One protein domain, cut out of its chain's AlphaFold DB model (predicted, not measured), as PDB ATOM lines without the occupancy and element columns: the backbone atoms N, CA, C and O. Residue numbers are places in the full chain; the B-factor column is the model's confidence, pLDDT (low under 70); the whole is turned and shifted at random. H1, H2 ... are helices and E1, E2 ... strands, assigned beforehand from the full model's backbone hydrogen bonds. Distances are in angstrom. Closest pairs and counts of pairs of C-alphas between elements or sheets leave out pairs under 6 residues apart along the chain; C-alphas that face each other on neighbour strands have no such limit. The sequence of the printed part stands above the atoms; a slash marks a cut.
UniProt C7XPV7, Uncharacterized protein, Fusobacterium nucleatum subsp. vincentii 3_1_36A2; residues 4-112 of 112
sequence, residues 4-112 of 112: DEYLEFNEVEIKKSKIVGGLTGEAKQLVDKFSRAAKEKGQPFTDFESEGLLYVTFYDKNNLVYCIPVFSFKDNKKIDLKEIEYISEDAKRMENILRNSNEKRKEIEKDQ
ATOM      1  N   ASP A   4       1.506  27.386 -24.594       67.38
ATOM      2  CA  ASP A   4       2.917  27.454 -24.991       67.38
ATOM      3  C   ASP A   4       3.349  28.871 -25.399       67.38
ATOM      4  O   ASP A   4       4.391  29.355 -24.972       67.38
ATOM      5  N   GLU A   5       2.493  29.588 -26.130       69.94
ATOM      6  CA  GLU A   5       2.729  30.964 -26.589       69.94
ATOM      7  C   GLU A   5       2.799  31.956 -25.409       69.94
ATOM      8  O   GLU A   5       3.523  32.950 -25.445       69.94
ATOM      9  N   TYR A   6       2.076  31.670 -24.316       68.81
ATOM     10  CA  TYR A   6       2.103  32.477 -23.089       68.81
ATOM     11  C   TYR A   6       3.365  32.249 -22.260       68.81
ATOM     12  O   TYR A   6       3.926  33.196 -21.709       68.81
ATOM     13  N   LEU A   7       3.810  30.995 -22.160       70.50
ATOM     14  CA  LEU A   7       5.063  30.664 -21.488       70.50
ATOM     15  C   LEU A   7       6.254  31.245 -22.253       70.50
ATOM     16  O   LEU A   7       7.133  31.841 -21.635       70.50
ATOM     17  N   GLU A   8       6.241  31.158 -23.583       75.50
ATOM     18  CA  GLU A   8       7.283  31.733 -24.432       75.50
ATOM     19  C   GLU A   8       7.364  33.262 -24.282       75.50
ATOM     20  O   GLU A   8       8.453  33.803 -24.078       75.50
ATOM     21  N   PHE A   9       6.222  33.961 -24.269       76.94
ATOM     22  CA  PHE A   9       6.174  35.405 -24.008       76.94
ATOM     23  C   PHE A   9       6.798  35.773 -22.651       76.94
ATOM     24  O   PHE A   9       7.651  36.661 -22.572       76.94
ATOM     25  N   ASN A  10       6.423  35.055 -21.590       78.00
ATOM     26  CA  ASN A  10       6.950  35.289 -20.247       78.00
ATOM     27  C   ASN A  10       8.462  35.035 -20.161       78.00
ATOM     28  O   ASN A  10       9.186  35.806 -19.531       78.00
ATOM     29  N   GLU A  11       8.966  33.980 -20.806       77.31
ATOM     30  CA  GLU A  11      10.402  33.702 -20.836       77.31
ATOM     31  C   GLU A  11      11.193  34.785 -21.574       77.31
ATOM     32  O   GLU A  11      12.308  35.123 -21.161       77.31
ATOM     33  N   VAL A  12      10.633  35.351 -22.646       81.31
ATOM     34  CA  VAL A  12      11.245  36.467 -23.377       81.31
ATOM     35  C   VAL A  12      11.317  37.720 -22.502       81.31
ATOM     36  O   VAL A  12      12.375  38.349 -22.444       81.31
ATOM     37  N   GLU A  13      10.240  38.062 -21.790       80.06
ATOM     38  CA  GLU A  13      10.214  39.202 -20.860       80.06
ATOM     39  C   GLU A  13      11.254  39.048 -19.739       80.06
ATOM     40  O   GLU A  13      12.055  39.956 -19.502       80.06
ATOM     41  N   ILE A  14      11.338  37.866 -19.116       79.94
ATOM     42  CA  ILE A  14      12.335  37.586 -18.072       79.94
ATOM     43  C   ILE A  14      13.755  37.760 -18.626       79.94
ATOM     44  O   ILE A  14      14.580  38.429 -18.006       79.94
ATOM     45  N   LYS A  15      14.058  37.198 -19.803       78.88
ATOM     46  CA  LYS A  15      15.395  37.309 -20.412       78.88
ATOM     47  C   LYS A  15      15.777  38.756 -20.717       78.88
ATOM     48  O   LYS A  15      16.928  39.116 -20.492       78.88
ATOM     49  N   LYS A  16      14.836  39.573 -21.199       79.62
ATOM     50  CA  LYS A  16      15.069  40.998 -21.491       79.62
ATOM     51  C   LYS A  16      15.321  41.833 -20.238       79.62
ATOM     52  O   LYS A  16      16.047  42.814 -20.319       79.62
ATOM     53  N   SER A  17      14.734  41.448 -19.105       78.44
ATOM     54  CA  SER A  17      14.902  42.175 -17.840       78.44
ATOM     55  C   SER A  17      16.284  41.998 -17.202       78.44
ATOM     56  O   SER A  17      16.694  42.828 -16.394       78.44
ATOM     57  N   LYS A  18      17.016  40.937 -17.572       80.25
ATOM     58  CA  LYS A  18      18.312  40.620 -16.969       80.25
ATOM     59  C   LYS A  18      19.350  41.700 -17.211       80.25
ATOM     60  O   LYS A  18      19.522  42.172 -18.334       80.25
ATOM     61  N   ILE A  19      20.110  42.024 -16.170       81.31
ATOM     62  CA  ILE A  19      21.224  42.957 -16.294       81.31
ATOM     63  C   ILE A  19      22.346  42.281 -17.089       81.31
ATOM     64  O   ILE A  19      22.927  41.282 -16.673       81.31
ATOM     65  N   VAL A  20      22.661  42.853 -18.252       70.25
ATOM     66  CA  VAL A  20      23.746  42.404 -19.148       70.25
ATOM     67  C   VAL A  20      25.018  43.262 -19.037       70.25
ATOM     68  O   VAL A  20      26.024  42.958 -19.673       70.25
ATOM     69  N   GLY A  21      24.990  44.327 -18.223       68.06
ATOM     70  CA  GLY A  21      26.110  45.245 -17.968       68.06
ATOM     71  C   GLY A  21      26.916  44.928 -16.697       68.06
ATOM     72  O   GLY A  21      26.570  44.048 -15.914       68.06
ATOM     73  N   GLY A  22      28.019  45.654 -16.483       72.12
ATOM     74  CA  GLY A  22      28.903  45.449 -15.332       72.12
ATOM     75  C   GLY A  22      28.289  45.930 -14.016       72.12
ATOM     76  O   GLY A  22      28.155  47.130 -13.798       72.12
ATOM     77  N   LEU A  23      27.970  44.998 -13.118       82.88
ATOM     78  CA  LEU A  23      27.640  45.301 -11.724       82.88
ATOM     79  C   LEU A  23      28.901  45.682 -10.936       82.88
ATOM     80  O   LEU A  23      29.989  45.153 -11.185       82.88
ATOM     81  N   THR A  24      28.749  46.552  -9.933       82.81
ATOM     82  CA  THR A  24      29.807  46.794  -8.941       82.81
ATOM     83  C   THR A  24      30.123  45.502  -8.178       82.81
ATOM     84  O   THR A  24      29.299  44.588  -8.109       82.81
ATOM     85  N   GLY A  25      31.323  45.403  -7.592       87.44
ATOM     86  CA  GLY A  25      31.754  44.185  -6.890       87.44
ATOM     87  C   GLY A  25      30.782  43.738  -5.791       87.44
ATOM     88  O   GLY A  25      30.495  42.550  -5.678       87.44
ATOM     89  N   GLU A  26      30.221  44.686  -5.036       90.00
ATOM     90  CA  GLU A  26      29.239  44.406  -3.983       90.00
ATOM     91  C   GLU A  26      27.885  43.957  -4.551       90.00
ATOM     92  O   GLU A  26      27.349  42.929  -4.132       90.00
ATOM     93  N   ALA A  27      27.360  44.662  -5.559       91.38
ATOM     94  CA  ALA A  27      26.118  44.279  -6.227       91.38
ATOM     95  C   ALA A  27      26.224  42.876  -6.850       91.38
ATOM     96  O   ALA A  27      25.320  42.052  -6.706       91.38
ATOM     97  N   LYS A  28      27.368  42.557  -7.466       92.12
ATOM     98  CA  LYS A  28      27.641  41.232  -8.030       92.12
ATOM     99  C   LYS A  28      27.642  40.133  -6.965       92.12
ATOM    100  O   LYS A  28      27.044  39.083  -7.179       92.12
ATOM    101  N   GLN A  29      28.265  40.371  -5.810       93.69
ATOM    102  CA  GLN A  29      28.259  39.402  -4.707       93.69
ATOM    103  C   GLN A  29      26.840  39.113  -4.202       93.69
ATOM    104  O   GLN A  29      26.535  37.970  -3.852       93.69
ATOM    105  N   LEU A  30      25.964  40.123  -4.183       94.25
ATOM    106  CA  LEU A  30      24.553  39.933  -3.849       94.25
ATOM    107  C   LEU A  30      23.861  39.056  -4.897       94.25
ATOM    108  O   LEU A  30      23.271  38.042  -4.526       94.25
ATOM    109  N   VAL A  31      23.990  39.375  -6.188       94.31
ATOM    110  CA  VAL A  31      23.417  38.564  -7.280       94.31
ATOM    111  C   VAL A  31      23.889  37.114  -7.203       94.31
ATOM    112  O   VAL A  31      23.063  36.202  -7.195       94.31
ATOM    113  N   ASP A  32      25.195  36.884  -7.053       94.56
ATOM    114  CA  ASP A  32      25.768  35.539  -6.958       94.56
ATOM    115  C   ASP A  32      25.211  34.761  -5.757       94.56
ATOM    116  O   ASP A  32      24.913  33.568  -5.868       94.56
ATOM    117  N   LYS A  33      25.030  35.426  -4.609       95.31
ATOM    118  CA  LYS A  33      24.447  34.817  -3.407       95.31
ATOM    119  C   LYS A  33      23.014  34.343  -3.652       95.31
ATOM    120  O   LYS A  33      22.689  33.203  -3.321       95.31
ATOM    121  N   PHE A  34      22.158  35.198  -4.213       95.00
ATOM    122  CA  PHE A  34      20.755  34.847  -4.462       95.00
ATOM    123  C   PHE A  34      20.606  33.836  -5.603       95.00
ATOM    124  O   PHE A  34      19.802  32.911  -5.496       95.00
ATOM    125  N   SER A  35      21.443  33.936  -6.635       94.88
ATOM    126  CA  SER A  35      21.511  32.966  -7.731       94.88
ATOM    127  C   SER A  35      21.845  31.560  -7.230       94.88
ATOM    128  O   SER A  35      21.151  30.597  -7.562       94.88
ATOM    129  N   ARG A  36      22.851  31.428  -6.352       95.94
ATOM    130  CA  ARG A  36      23.185  30.143  -5.714       95.94
ATOM    131  C   ARG A  36      22.022  29.599  -4.887       95.94
ATOM    132  O   ARG A  36      21.664  28.441  -5.064       95.94
ATOM    133  N   ALA A  37      21.391  30.438  -4.065       93.88
ATOM    134  CA  ALA A  37      20.261  30.024  -3.234       93.88
ATOM    135  C   ALA A  37      19.050  29.547  -4.063       93.88
ATOM    136  O   ALA A  37      18.399  28.568  -3.701       93.88
ATOM    137  N   ALA A  38      18.748  30.204  -5.187       92.94
ATOM    138  CA  ALA A  38      17.700  29.757  -6.105       92.94
ATOM    139  C   ALA A  38      18.070  28.418  -6.766       92.94
ATOM    140  O   ALA A  38      17.257  27.492  -6.788       92.94
ATOM    141  N   LYS A  39      19.322  28.279  -7.222       92.75
ATOM    142  CA  LYS A  39      19.836  27.047  -7.832       92.75
ATOM    143  C   LYS A  39      19.792  25.853  -6.875       92.75
ATOM    144  O   LYS A  39      19.399  24.770  -7.291       92.75
ATOM    145  N   GLU A  40      20.151  26.046  -5.607       92.94
ATOM    146  CA  GLU A  40      20.071  25.011  -4.563       92.94
ATOM    147  C   GLU A  40      18.635  24.510  -4.340       92.94
ATOM    148  O   GLU A  40      18.434  23.347  -4.000       92.94
ATOM    149  N   LYS A  41      17.632  25.358  -4.594       89.19
ATOM    150  CA  LYS A  41      16.207  24.997  -4.553       89.19
ATOM    151  C   LYS A  41      15.665  24.452  -5.882       89.19
ATOM    152  O   LYS A  41      14.471  24.175  -5.971       89.19
ATOM    153  N   GLY A  42      16.494  24.352  -6.924       88.31
ATOM    154  CA  GLY A  42      16.054  24.000  -8.278       88.31
ATOM    155  C   GLY A  42      15.127  25.044  -8.916       88.31
ATOM    156  O   GLY A  42      14.360  24.714  -9.814       88.31
ATOM    157  N   GLN A  43      15.167  26.291  -8.441       89.12
ATOM    158  CA  GLN A  43      14.297  27.375  -8.897       89.12
ATOM    159  C   GLN A  43      15.017  28.291  -9.900       89.12
ATOM    160  O   GLN A  43      16.236  28.478  -9.805       89.12
ATOM    161  N   PRO A  44      14.294  28.896 -10.862       88.44
ATOM    162  CA  PRO A  44      14.889  29.841 -11.798       88.44
ATOM    163  C   PRO A  44      15.328  31.125 -11.086       88.44
ATOM    164  O   PRO A  44      14.690  31.582 -10.140       88.44
ATOM    165  N   PHE A  45      16.404  31.740 -11.570       92.06
ATOM    166  CA  PHE A  45      16.904  33.008 -11.045       92.06
ATOM    167  C   PHE A  45      16.824  34.116 -12.097       92.06
ATOM    168  O   PHE A  45      17.247  33.931 -13.250       92.06
ATOM    169  N   THR A  46      16.335  35.279 -11.673       92.44
ATOM    170  CA  THR A  46      16.475  36.535 -12.406       92.44
ATOM    171  C   THR A  46      16.855  37.688 -11.482       92.44
ATOM    172  O   THR A  46      16.508  37.702 -10.296       92.44
ATOM    173  N   ASP A  47      17.566  38.640 -12.063       94.44
ATOM    174  CA  ASP A  47      17.935  39.938 -11.522       94.44
ATOM    175  C   ASP A  47      17.580  41.001 -12.563       94.44
ATOM    176  O   ASP A  47      17.590  40.706 -13.753       94.44
ATOM    177  N   PHE A  48      17.210  42.198 -12.130       94.00
ATOM    178  CA  PHE A  48      16.879  43.304 -13.028       94.00
ATOM    179  C   PHE A  48      17.046  44.637 -12.305       94.00
ATOM    180  O   PHE A  48      17.041  44.703 -11.074       94.00
ATOM    181  N   GLU A  49      17.206  45.705 -13.078       92.31
ATOM    182  CA  GLU A  49      17.205  47.070 -12.565       92.31
ATOM    183  C   GLU A  49      15.817  47.682 -12.759       92.31
ATOM    184  O   GLU A  49      15.176  47.473 -13.789       92.31
ATOM    185  N   SER A  50      15.331  48.389 -11.744       92.31
ATOM    186  CA  SER A  50      14.102  49.174 -11.827       92.31
ATOM    187  C   SER A  50      14.185  50.331 -10.836       92.31
ATOM    188  O   SER A  50      14.494  50.131  -9.660       92.31
ATOM    189  N   GLU A  51      13.906  51.545 -11.312       91.12
ATOM    190  CA  GLU A  51      13.879  52.773 -10.502       91.12
ATOM    191  C   GLU A  51      15.188  53.055  -9.725       91.12
ATOM    192  O   GLU A  51      15.188  53.631  -8.638       91.12
ATOM    193  N   GLY A  52      16.337  52.669 -10.282       90.06
ATOM    194  CA  GLY A  52      17.661  52.825  -9.677       90.06
ATOM    195  C   GLY A  52      18.005  51.762  -8.631       90.06
ATOM    196  O   GLY A  52      19.031  51.886  -7.954       90.06
ATOM    197  N   LEU A  53      17.178  50.725  -8.486       92.94
ATOM    198  CA  LEU A  53      17.372  49.625  -7.548       92.94
ATOM    199  C   LEU A  53      17.644  48.316  -8.290       92.94
ATOM    200  O   LEU A  53      17.020  47.998  -9.301       92.94
ATOM    201  N   LEU A  54      18.560  47.527  -7.741       94.62
ATOM    202  CA  LEU A  54      18.794  46.150  -8.146       94.62
ATOM    203  C   LEU A  54      17.799  45.239  -7.440       94.62
ATOM    204  O   LEU A  54      17.866  45.081  -6.217       94.62
ATOM    205  N   TYR A  55      16.950  44.590  -8.222       95.88
ATOM    206  CA  TYR A  55      16.047  43.551  -7.758       95.88
ATOM    207  C   TYR A  55      16.599  42.169  -8.076       95.88
ATOM    208  O   TYR A  55      17.223  41.946  -9.112       95.88
ATOM    209  N   VAL A  56      16.327  41.218  -7.186       95.62
ATOM    210  CA  VAL A  56      16.636  39.800  -7.386       95.62
ATOM    211  C   VAL A  56      15.454  38.931  -6.981       95.62
ATOM    212  O   VAL A  56      14.679  39.272  -6.086       95.62
ATOM    213  N   THR A  57      15.342  37.773  -7.624       95.06
ATOM    214  CA  THR A  57      14.395  36.736  -7.197       95.06
ATOM    215  C   THR A  57      14.802  36.093  -5.875       95.06
ATOM    216  O   THR A  57      15.944  35.674  -5.679       95.06
ATOM    217  N   PHE A  58      13.833  35.973  -4.974       94.00
ATOM    218  CA  PHE A  58      13.934  35.277  -3.702       94.00
ATOM    219  C   PHE A  58      12.776  34.293  -3.563       94.00
ATOM    220  O   PHE A  58      11.641  34.610  -3.899       94.00
ATOM    221  N   TYR A  59      13.066  33.107  -3.036       93.12
ATOM    222  CA  TYR A  59      12.068  32.068  -2.805       93.12
ATOM    223  C   TYR A  59      11.943  31.800  -1.316       93.12
ATOM    224  O   TYR A  59      12.950  31.506  -0.660       93.12
ATOM    225  N   ASP A  60      10.723  31.829  -0.790       91.12
ATOM    226  CA  ASP A  60      10.474  31.449   0.599       91.12
ATOM    227  C   ASP A  60      10.511  29.918   0.802       91.12
ATOM    228  O   ASP A  60      10.971  29.147  -0.050       91.12
ATOM    229  N   LYS A  61      10.090  29.462   1.985       89.75
ATOM    230  CA  LYS A  61      10.022  28.034   2.338       89.75
ATOM    231  C   LYS A  61       8.933  27.258   1.581       89.75
ATOM    232  O   LYS A  61       9.021  26.042   1.496       89.75
ATOM    233  N   ASN A  62       7.934  27.952   1.042       88.00
ATOM    234  CA  ASN A  62       6.827  27.387   0.272       88.00
ATOM    235  C   ASN A  62       7.088  27.470  -1.245       88.00
ATOM    236  O   ASN A  62       6.178  27.239  -2.041       88.00
ATOM    237  N   ASN A  63       8.321  27.805  -1.652       85.75
ATOM    238  CA  ASN A  63       8.720  28.079  -3.037       85.75
ATOM    239  C   ASN A  63       7.931  29.221  -3.689       85.75
ATOM    240  O   ASN A  63       7.785  29.268  -4.912       85.75
ATOM    241  N   LEU A  64       7.437  30.153  -2.878       90.12
ATOM    242  CA  LEU A  64       6.794  31.351  -3.374       90.12
ATOM    243  C   LEU A  64       7.866  32.372  -3.772       90.12
ATOM    244  O   LEU A  64       8.788  32.627  -2.996       90.12
ATOM    245  N   VAL A  65       7.761  32.908  -4.990       92.19
ATOM    246  CA  VAL A  65       8.758  33.810  -5.587       92.19
ATOM    247  C   VAL A  65       8.439  35.269  -5.295       92.19
ATOM    248  O   VAL A  65       7.298  35.688  -5.450       92.19
ATOM    249  N   TYR A  66       9.457  36.035  -4.917       93.56
ATOM    250  CA  TYR A  66       9.403  37.473  -4.669       93.56
ATOM    251  C   TYR A  66      10.545  38.168  -5.408       93.56
ATOM    252  O   TYR A  66      11.622  37.590  -5.562       93.56
ATOM    253  N   CYS A  67      10.340  39.410  -5.828       94.56
ATOM    254  CA  CYS A  67      11.362  40.273  -6.400       94.56
ATOM    255  C   CYS A  67      11.708  41.333  -5.358       94.56
ATOM    256  O   CYS A  67      10.963  42.288  -5.155       94.56
ATOM    257  N   ILE A  68      12.846  41.157  -4.687       94.81
ATOM    258  CA  ILE A  68      13.261  42.026  -3.582       94.81
ATOM    259  C   ILE A  68      14.416  42.941  -4.002       94.81
ATOM    260  O   ILE A  68      15.340  42.473  -4.676       94.81
ATOM    261  N   PRO A  69      14.402  44.225  -3.603       95.00
ATOM    262  CA  PRO A  69      15.520  45.122  -3.823       95.00
ATOM    263  C   PRO A  69      16.664  44.748  -2.877       95.00
ATOM    264  O   PRO A  69      16.461  44.519  -1.685       95.00
ATOM    265  N   VAL A  70      17.883  44.688  -3.403       94.75
ATOM    266  CA  VAL A  70      19.077  44.307  -2.625       94.75
ATOM    267  C   VAL A  70      20.181  45.349  -2.671       94.75
ATOM    268  O   VAL A  70      21.048  45.351  -1.798       94.75
ATOM    269  N   PHE A  71      20.154  46.254  -3.646       94.31
ATOM    270  CA  PHE A  71      21.161  47.296  -3.805       94.31
ATOM    271  C   PHE A  71      20.550  48.547  -4.441       94.31
ATOM    272  O   PHE A  71      19.723  48.437  -5.341       94.31
ATOM    273  N   SER A  72      20.963  49.728  -3.986       91.56
ATOM    274  CA  SER A  72      20.655  51.017  -4.609       91.56
ATOM    275  C   SER A  72      21.832  51.438  -5.473       91.56
ATOM    276  O   SER A  72      22.915  51.701  -4.948       91.56
ATOM    277  N   PHE A  73      21.634  51.522  -6.789       90.25
ATOM    278  CA  PHE A  73      22.643  52.073  -7.697       90.25
ATOM    279  C   PHE A  73      22.811  53.577  -7.489       90.25
ATOM    280  O   PHE A  73      23.917  54.093  -7.624       90.25
ATOM    281  N   LYS A  74      21.729  54.266  -7.106       88.56
ATOM    282  CA  LYS A  74      21.735  55.703  -6.821       88.56
ATOM    283  C   LYS A  74      22.612  56.051  -5.618       88.56
ATOM    284  O   LYS A  74      23.413  56.974  -5.696       88.56
ATOM    285  N   ASP A  75      22.463  55.306  -4.525       89.88
ATOM    286  CA  ASP A  75      23.196  55.552  -3.277       89.88
ATOM    287  C   ASP A  75      24.464  54.693  -3.155       89.88
ATOM    288  O   ASP A  75      25.196  54.807  -2.174       89.88
ATOM    289  N   ASN A  76      24.700  53.810  -4.133       89.62
ATOM    290  CA  ASN A  76      25.784  52.831  -4.172       89.62
ATOM    291  C   ASN A  76      25.928  52.047  -2.853       89.62
ATOM    292  O   ASN A  76      27.016  51.950  -2.284       89.62
ATOM    293  N   LYS A  77      24.810  51.515  -2.348       91.88
ATOM    294  CA  LYS A  77      24.760  50.784  -1.077       91.88
ATOM    295  C   LYS A  77      23.777  49.624  -1.123       91.88
ATOM    296  O   LYS A  77      22.784  49.651  -1.852       91.88
ATOM    297  N   LYS A  78      24.007  48.634  -0.267       93.06
ATOM    298  CA  LYS A  78      23.058  47.552  -0.009       93.06
ATOM    299  C   LYS A  78      21.766  48.069   0.643       93.06
ATOM    300  O   LYS A  78      21.802  48.974   1.472       93.06
ATOM    301  N   ILE A  79      20.644  47.444   0.298       91.75
ATOM    302  CA  ILE A  79      19.345  47.660   0.948       91.75
ATOM    303  C   ILE A  79      19.193  46.706   2.141       91.75
ATOM    304  O   ILE A  79      19.460  45.503   2.017       91.75
ATOM    305  N   ASP A  80      18.764  47.222   3.297       88.25
ATOM    306  CA  ASP A  80      18.273  46.374   4.385       88.25
ATOM    307  C   ASP A  80      16.833  45.955   4.073       88.25
ATOM    308  O   ASP A  80      15.940  46.785   3.919       88.25
ATOM    309  N   LEU A  81      16.605  44.644   3.989       82.06
ATOM    310  CA  LEU A  81      15.293  44.088   3.671       82.06
ATOM    311  C   LEU A  81      14.230  44.436   4.725       82.06
ATOM    312  O   LEU A  81      13.043  44.409   4.416       82.06
ATOM    313  N   LYS A  82      14.639  44.746   5.962       83.25
ATOM    314  CA  LYS A  82      13.723  45.157   7.040       83.25
ATOM    315  C   LYS A  82      13.164  46.565   6.853       83.25
ATOM    316  O   LYS A  82      12.149  46.885   7.458       83.25
ATOM    317  N   GLU A  83      13.833  47.381   6.047       79.31
ATOM    318  CA  GLU A  83      13.505  48.789   5.811       79.31
ATOM    319  C   GLU A  83      12.769  48.990   4.476       79.31
ATOM    320  O   GLU A  83      12.561  50.119   4.035       79.31
ATOM    321  N   ILE A  84      12.386  47.904   3.795       81.81
ATOM    322  CA  ILE A  84      11.664  47.993   2.525       81.81
ATOM    323  C   ILE A  84      10.232  48.458   2.789       81.81
ATOM    324  O   ILE A  84       9.379  47.683   3.216       81.81
ATOM    325  N   GLU A  85       9.962  49.714   2.453       78.50
ATOM    326  CA  GLU A  85       8.612  50.294   2.465       78.50
ATOM    327  C   GLU A  85       7.968  50.327   1.068       78.50
ATOM    328  O   GLU A  85       6.757  50.508   0.941       78.50
ATOM    329  N   TYR A  86       8.761  50.132   0.008       83.31
ATOM    330  CA  TYR A  86       8.318  50.264  -1.378       83.31
ATOM    331  C   TYR A  86       8.938  49.200  -2.297       83.31
ATOM    332  O   TYR A  86      10.118  48.871  -2.186       83.31
ATOM    333  N   ILE A  87       8.124  48.695  -3.226       90.38
ATOM    334  CA  ILE A  87       8.491  47.772  -4.307       90.38
ATOM    335  C   ILE A  87       7.968  48.370  -5.614       90.38
ATOM    336  O   ILE A  87       6.790  48.743  -5.671       90.38
ATOM    337  N   SER A  88       8.811  48.431  -6.648       91.56
ATOM    338  CA  SER A  88       8.439  49.016  -7.940       91.56
ATOM    339  C   SER A  88       7.326  48.236  -8.643       91.56
ATOM    340  O   SER A  88       7.153  47.027  -8.451       91.56
ATOM    341  N   GLU A  89       6.565  48.920  -9.500       93.06
ATOM    342  CA  GLU A  89       5.512  48.278 -10.299       93.06
ATOM    343  C   GLU A  89       6.080  47.214 -11.252       93.06
ATOM    344  O   GLU A  89       5.470  46.159 -11.441       93.06
ATOM    345  N   ASP A  90       7.288  47.426 -11.783       90.50
ATOM    346  CA  ASP A  90       7.994  46.415 -12.576       90.50
ATOM    347  C   ASP A  90       8.293  45.156 -11.767       90.50
ATOM    348  O   ASP A  90       8.107  44.047 -12.272       90.50
ATOM    349  N   ALA A  91       8.713  45.309 -10.508       92.44
ATOM    350  CA  ALA A  91       8.972  44.175  -9.637       92.44
ATOM    351  C   ALA A  91       7.689  43.395  -9.331       92.44
ATOM    352  O   ALA A  91       7.685  42.170  -9.452       92.44
ATOM    353  N   LYS A  92       6.572  44.079  -9.054       93.00
ATOM    354  CA  LYS A  92       5.259  43.428  -8.878       93.00
ATOM    355  C   LYS A  92       4.815  42.685 -10.139       93.00
ATOM    356  O   LYS A  92       4.332  41.553 -10.064       93.00
ATOM    357  N   ARG A  93       4.999  43.296 -11.314       91.12
ATOM    358  CA  ARG A  93       4.695  42.669 -12.607       91.12
ATOM    359  C   ARG A  93       5.557  41.427 -12.832       91.12
ATOM    360  O   ARG A  93       5.023  40.393 -13.232       91.12
ATOM    361  N   MET A  94       6.855  41.508 -12.547       91.25
ATOM    362  CA  MET A  94       7.789  40.391 -12.688       91.25
ATOM    363  C   MET A  94       7.443  39.244 -11.734       91.25
ATOM    364  O   MET A  94       7.406  38.089 -12.153       91.25
ATOM    365  N   GLU A  95       7.095  39.544 -10.480       91.88
ATOM    366  CA  GLU A  95       6.587  38.539  -9.545       91.88
ATOM    367  C   GLU A  95       5.355  37.823 -10.096       91.88
ATOM    368  O   GLU A  95       5.295  36.595 -10.062       91.88
ATOM    369  N   ASN A  96       4.383  38.566 -10.628       89.88
ATOM    370  CA  ASN A  96       3.174  37.982 -11.203       89.88
ATOM    371  C   ASN A  96       3.497  37.064 -12.397       89.88
ATOM    372  O   ASN A  96       2.992  35.945 -12.476       89.88
ATOM    373  N   ILE A  97       4.389  37.494 -13.295       87.88
ATOM    374  CA  ILE A  97       4.864  36.683 -14.426       87.88
ATOM    375  C   ILE A  97       5.502  35.377 -13.927       87.88
ATOM    376  O   ILE A  97       5.172  34.298 -14.428       87.88
ATOM    377  N   LEU A  98       6.378  35.454 -12.923       87.88
ATOM    378  CA  LEU A  98       7.087  34.295 -12.374       87.88
ATOM    379  C   LEU A  98       6.137  33.330 -11.650       87.88
ATOM    380  O   LEU A  98       6.229  32.119 -11.851       87.88
ATOM    381  N   ARG A  99       5.187  33.844 -10.861       87.94
ATOM    382  CA  ARG A  99       4.165  33.039 -10.168       87.94
ATOM    383  C   ARG A  99       3.288  32.284 -11.161       87.94
ATOM    384  O   ARG A  99       3.215  31.060 -11.085       87.94
ATOM    385  N   ASN A 100       2.728  32.988 -12.144       84.44
ATOM    386  CA  ASN A 100       1.877  32.383 -13.170       84.44
ATOM    387  C   ASN A 100       2.640  31.339 -13.998       84.44
ATOM    388  O   ASN A 100       2.086  30.310 -14.381       84.44
ATOM    389  N   SER A 101       3.926  31.579 -14.266       79.75
ATOM    390  CA  SER A 101       4.783  30.616 -14.968       79.75
ATOM    391  C   SER A 101       5.038  29.357 -14.128       79.75
ATOM    392  O   SER A 101       4.992  28.248 -14.659       79.75
ATOM    393  N   ASN A 102       5.251  29.504 -12.817       78.31
ATOM    394  CA  ASN A 102       5.451  28.379 -11.901       78.31
ATOM    395  C   ASN A 102       4.181  27.538 -11.702       78.31
ATOM    396  O   ASN A 102       4.273  26.315 -11.617       78.31
ATOM    397  N   GLU A 103       3.007  28.166 -11.626       79.00
ATOM    398  CA  GLU A 103       1.722  27.462 -11.519       79.00
ATOM    399  C   GLU A 103       1.449  26.613 -12.761       79.00
ATOM    400  O   GLU A 103       1.214  25.412 -12.642       79.00
ATOM    401  N   LYS A 104       1.615  27.195 -13.952       74.50
ATOM    402  CA  LYS A 104       1.420  26.485 -15.223       74.50
ATOM    403  C   LYS A 104       2.391  25.321 -15.414       74.50
ATOM    404  O   LYS A 104       1.993  24.267 -15.897       74.50
ATOM    405  N   ARG A 105       3.660  25.475 -15.013       73.19
ATOM    406  CA  ARG A 105       4.633  24.365 -15.050       73.19
ATOM    407  C   ARG A 105       4.187  23.190 -14.176       73.19
ATOM    408  O   ARG A 105       4.261  22.053 -14.624       73.19
ATOM    409  N   LYS A 106       3.654  23.460 -12.977       74.00
ATOM    410  CA  LYS A 106       3.115  22.417 -12.088       74.00
ATOM    411  C   LYS A 106       1.869  21.730 -12.646       74.00
ATOM    412  O   LYS A 106       1.637  20.575 -12.311       74.00
ATOM    413  N   GLU A 107       1.038  22.431 -13.414       72.50
ATOM    414  CA  GLU A 107      -0.112  21.821 -14.098       72.50
ATOM    415  C   GLU A 107       0.362  20.841 -15.177       72.50
ATOM    416  O   GLU A 107      -0.049  19.686 -15.167       72.50
ATOM    417  N   ILE A 108       1.316  21.254 -16.019       68.00
ATOM    418  CA  ILE A 108       1.889  20.401 -17.074       68.00
ATOM    419  C   ILE A 108       2.570  19.155 -16.486       68.00
ATOM    420  O   ILE A 108       2.390  18.061 -17.006       68.00
ATOM    421  N   GLU A 109       3.325  19.300 -15.391       64.31
ATOM    422  CA  GLU A 109       3.995  18.175 -14.716       64.31
ATOM    423  C   GLU A 109       3.023  17.172 -14.073       64.31
ATOM    424  O   GLU A 109       3.399  16.026 -13.853       64.31
ATOM    425  N   LYS A 110       1.794  17.585 -13.734       62.50
ATOM    426  CA  LYS A 110       0.771  16.688 -13.166       62.50
ATOM    427  C   LYS A 110       0.005  15.902 -14.226       62.50
ATOM    428  O   LYS A 110      -0.564  14.865 -13.892       62.50
ATOM    429  N   ASP A 111      -0.028  16.412 -15.453       55.81
ATOM    430  CA  ASP A 111      -0.726  15.808 -16.588       55.81
ATOM    431  C   ASP A 111       0.184  14.873 -17.423       55.81
ATOM    432  O   ASP A 111      -0.256  14.343 -18.447       55.81
ATOM    433  N   GLN A 112       1.437  14.659 -16.996       50.34
ATOM    434  CA  GLN A 112       2.398  13.694 -17.558       50.34
ATOM    435  C   GLN A 112       2.547  12.450 -16.679       50.34
ATOM    436  O   GLN A 112       2.701  11.354 -17.269       50.34
TER     437      GLN A 112
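Overview. This is residues 4 to 112 of the 112 residues of an uncharacterized protein of Fusobacterium nucleatum subsp. vincentii 3_1_36A2 (UniProt C7XPV7). Look for a small twisted slab of three strands held between two helices in three layers, H2 over one face and the long H3 over the other. H1 packs on H3 and meets the edge strand E1 with its last residues, while residues 106 to 112 stick out at H3's far end. The printed part has 109 residues, in the order H1 H2 E1 E2 E3 H3; the sheet E1 - E2 - E3 is antiparallel, and the class is mixed, helices and strands. It is compact, with a radius of gyration of the C-alphas of 14.3 A, yet elongated, spanning 48 by 27 by 26 A.

Along the chain. Find C-alpha 4 at (2.917, 27.454, -24.991); from there H1 runs 20.3 A to residue 17. H2, residues 25 to 40, covers 22.6 A. Then come E1, residues 47 to 50, E2, residues 53 to 59, and E3, residues 65 to 72. H3, residues 89 to 110, runs 32.1 A to C-alpha 110 at (0.771, 16.688, -13.166).

Arrangement. The strands form a meander, each the antiparallel neighbour of the one before, in two hairpins; look at N 48 and O 55, 3.0 A, and N 58 and O 66, 2.8 A. H2 runs along the strands at a height of 9.3 A over the sheet; its C-alpha 34 is 6.9 A from that of Phe 58. H3 is on the opposite face, at a height of 8.4 A; the C-alphas of Cys 67 and Ala 91 are its closest to E3, 5.6 A. H3 touches H1 with residues 94 to 101 alone, opposite ways at a steep tilt of 38 degrees, closest at C-alphas 10 and 97, 6.3 A. H2 and H3 are apart. In H1, H2 and H3 every O i to N i+4 pair is within hydrogen-bond range.

Size, cuts and confidence. The C-alphas of Asp 75 and Gln 112 are farthest apart, 48.9 A. The printed part has no cut; the long link is residues 73 to 88. Look for pLDDT under 70 at residues 4 to 6, 21 and 108 to 112.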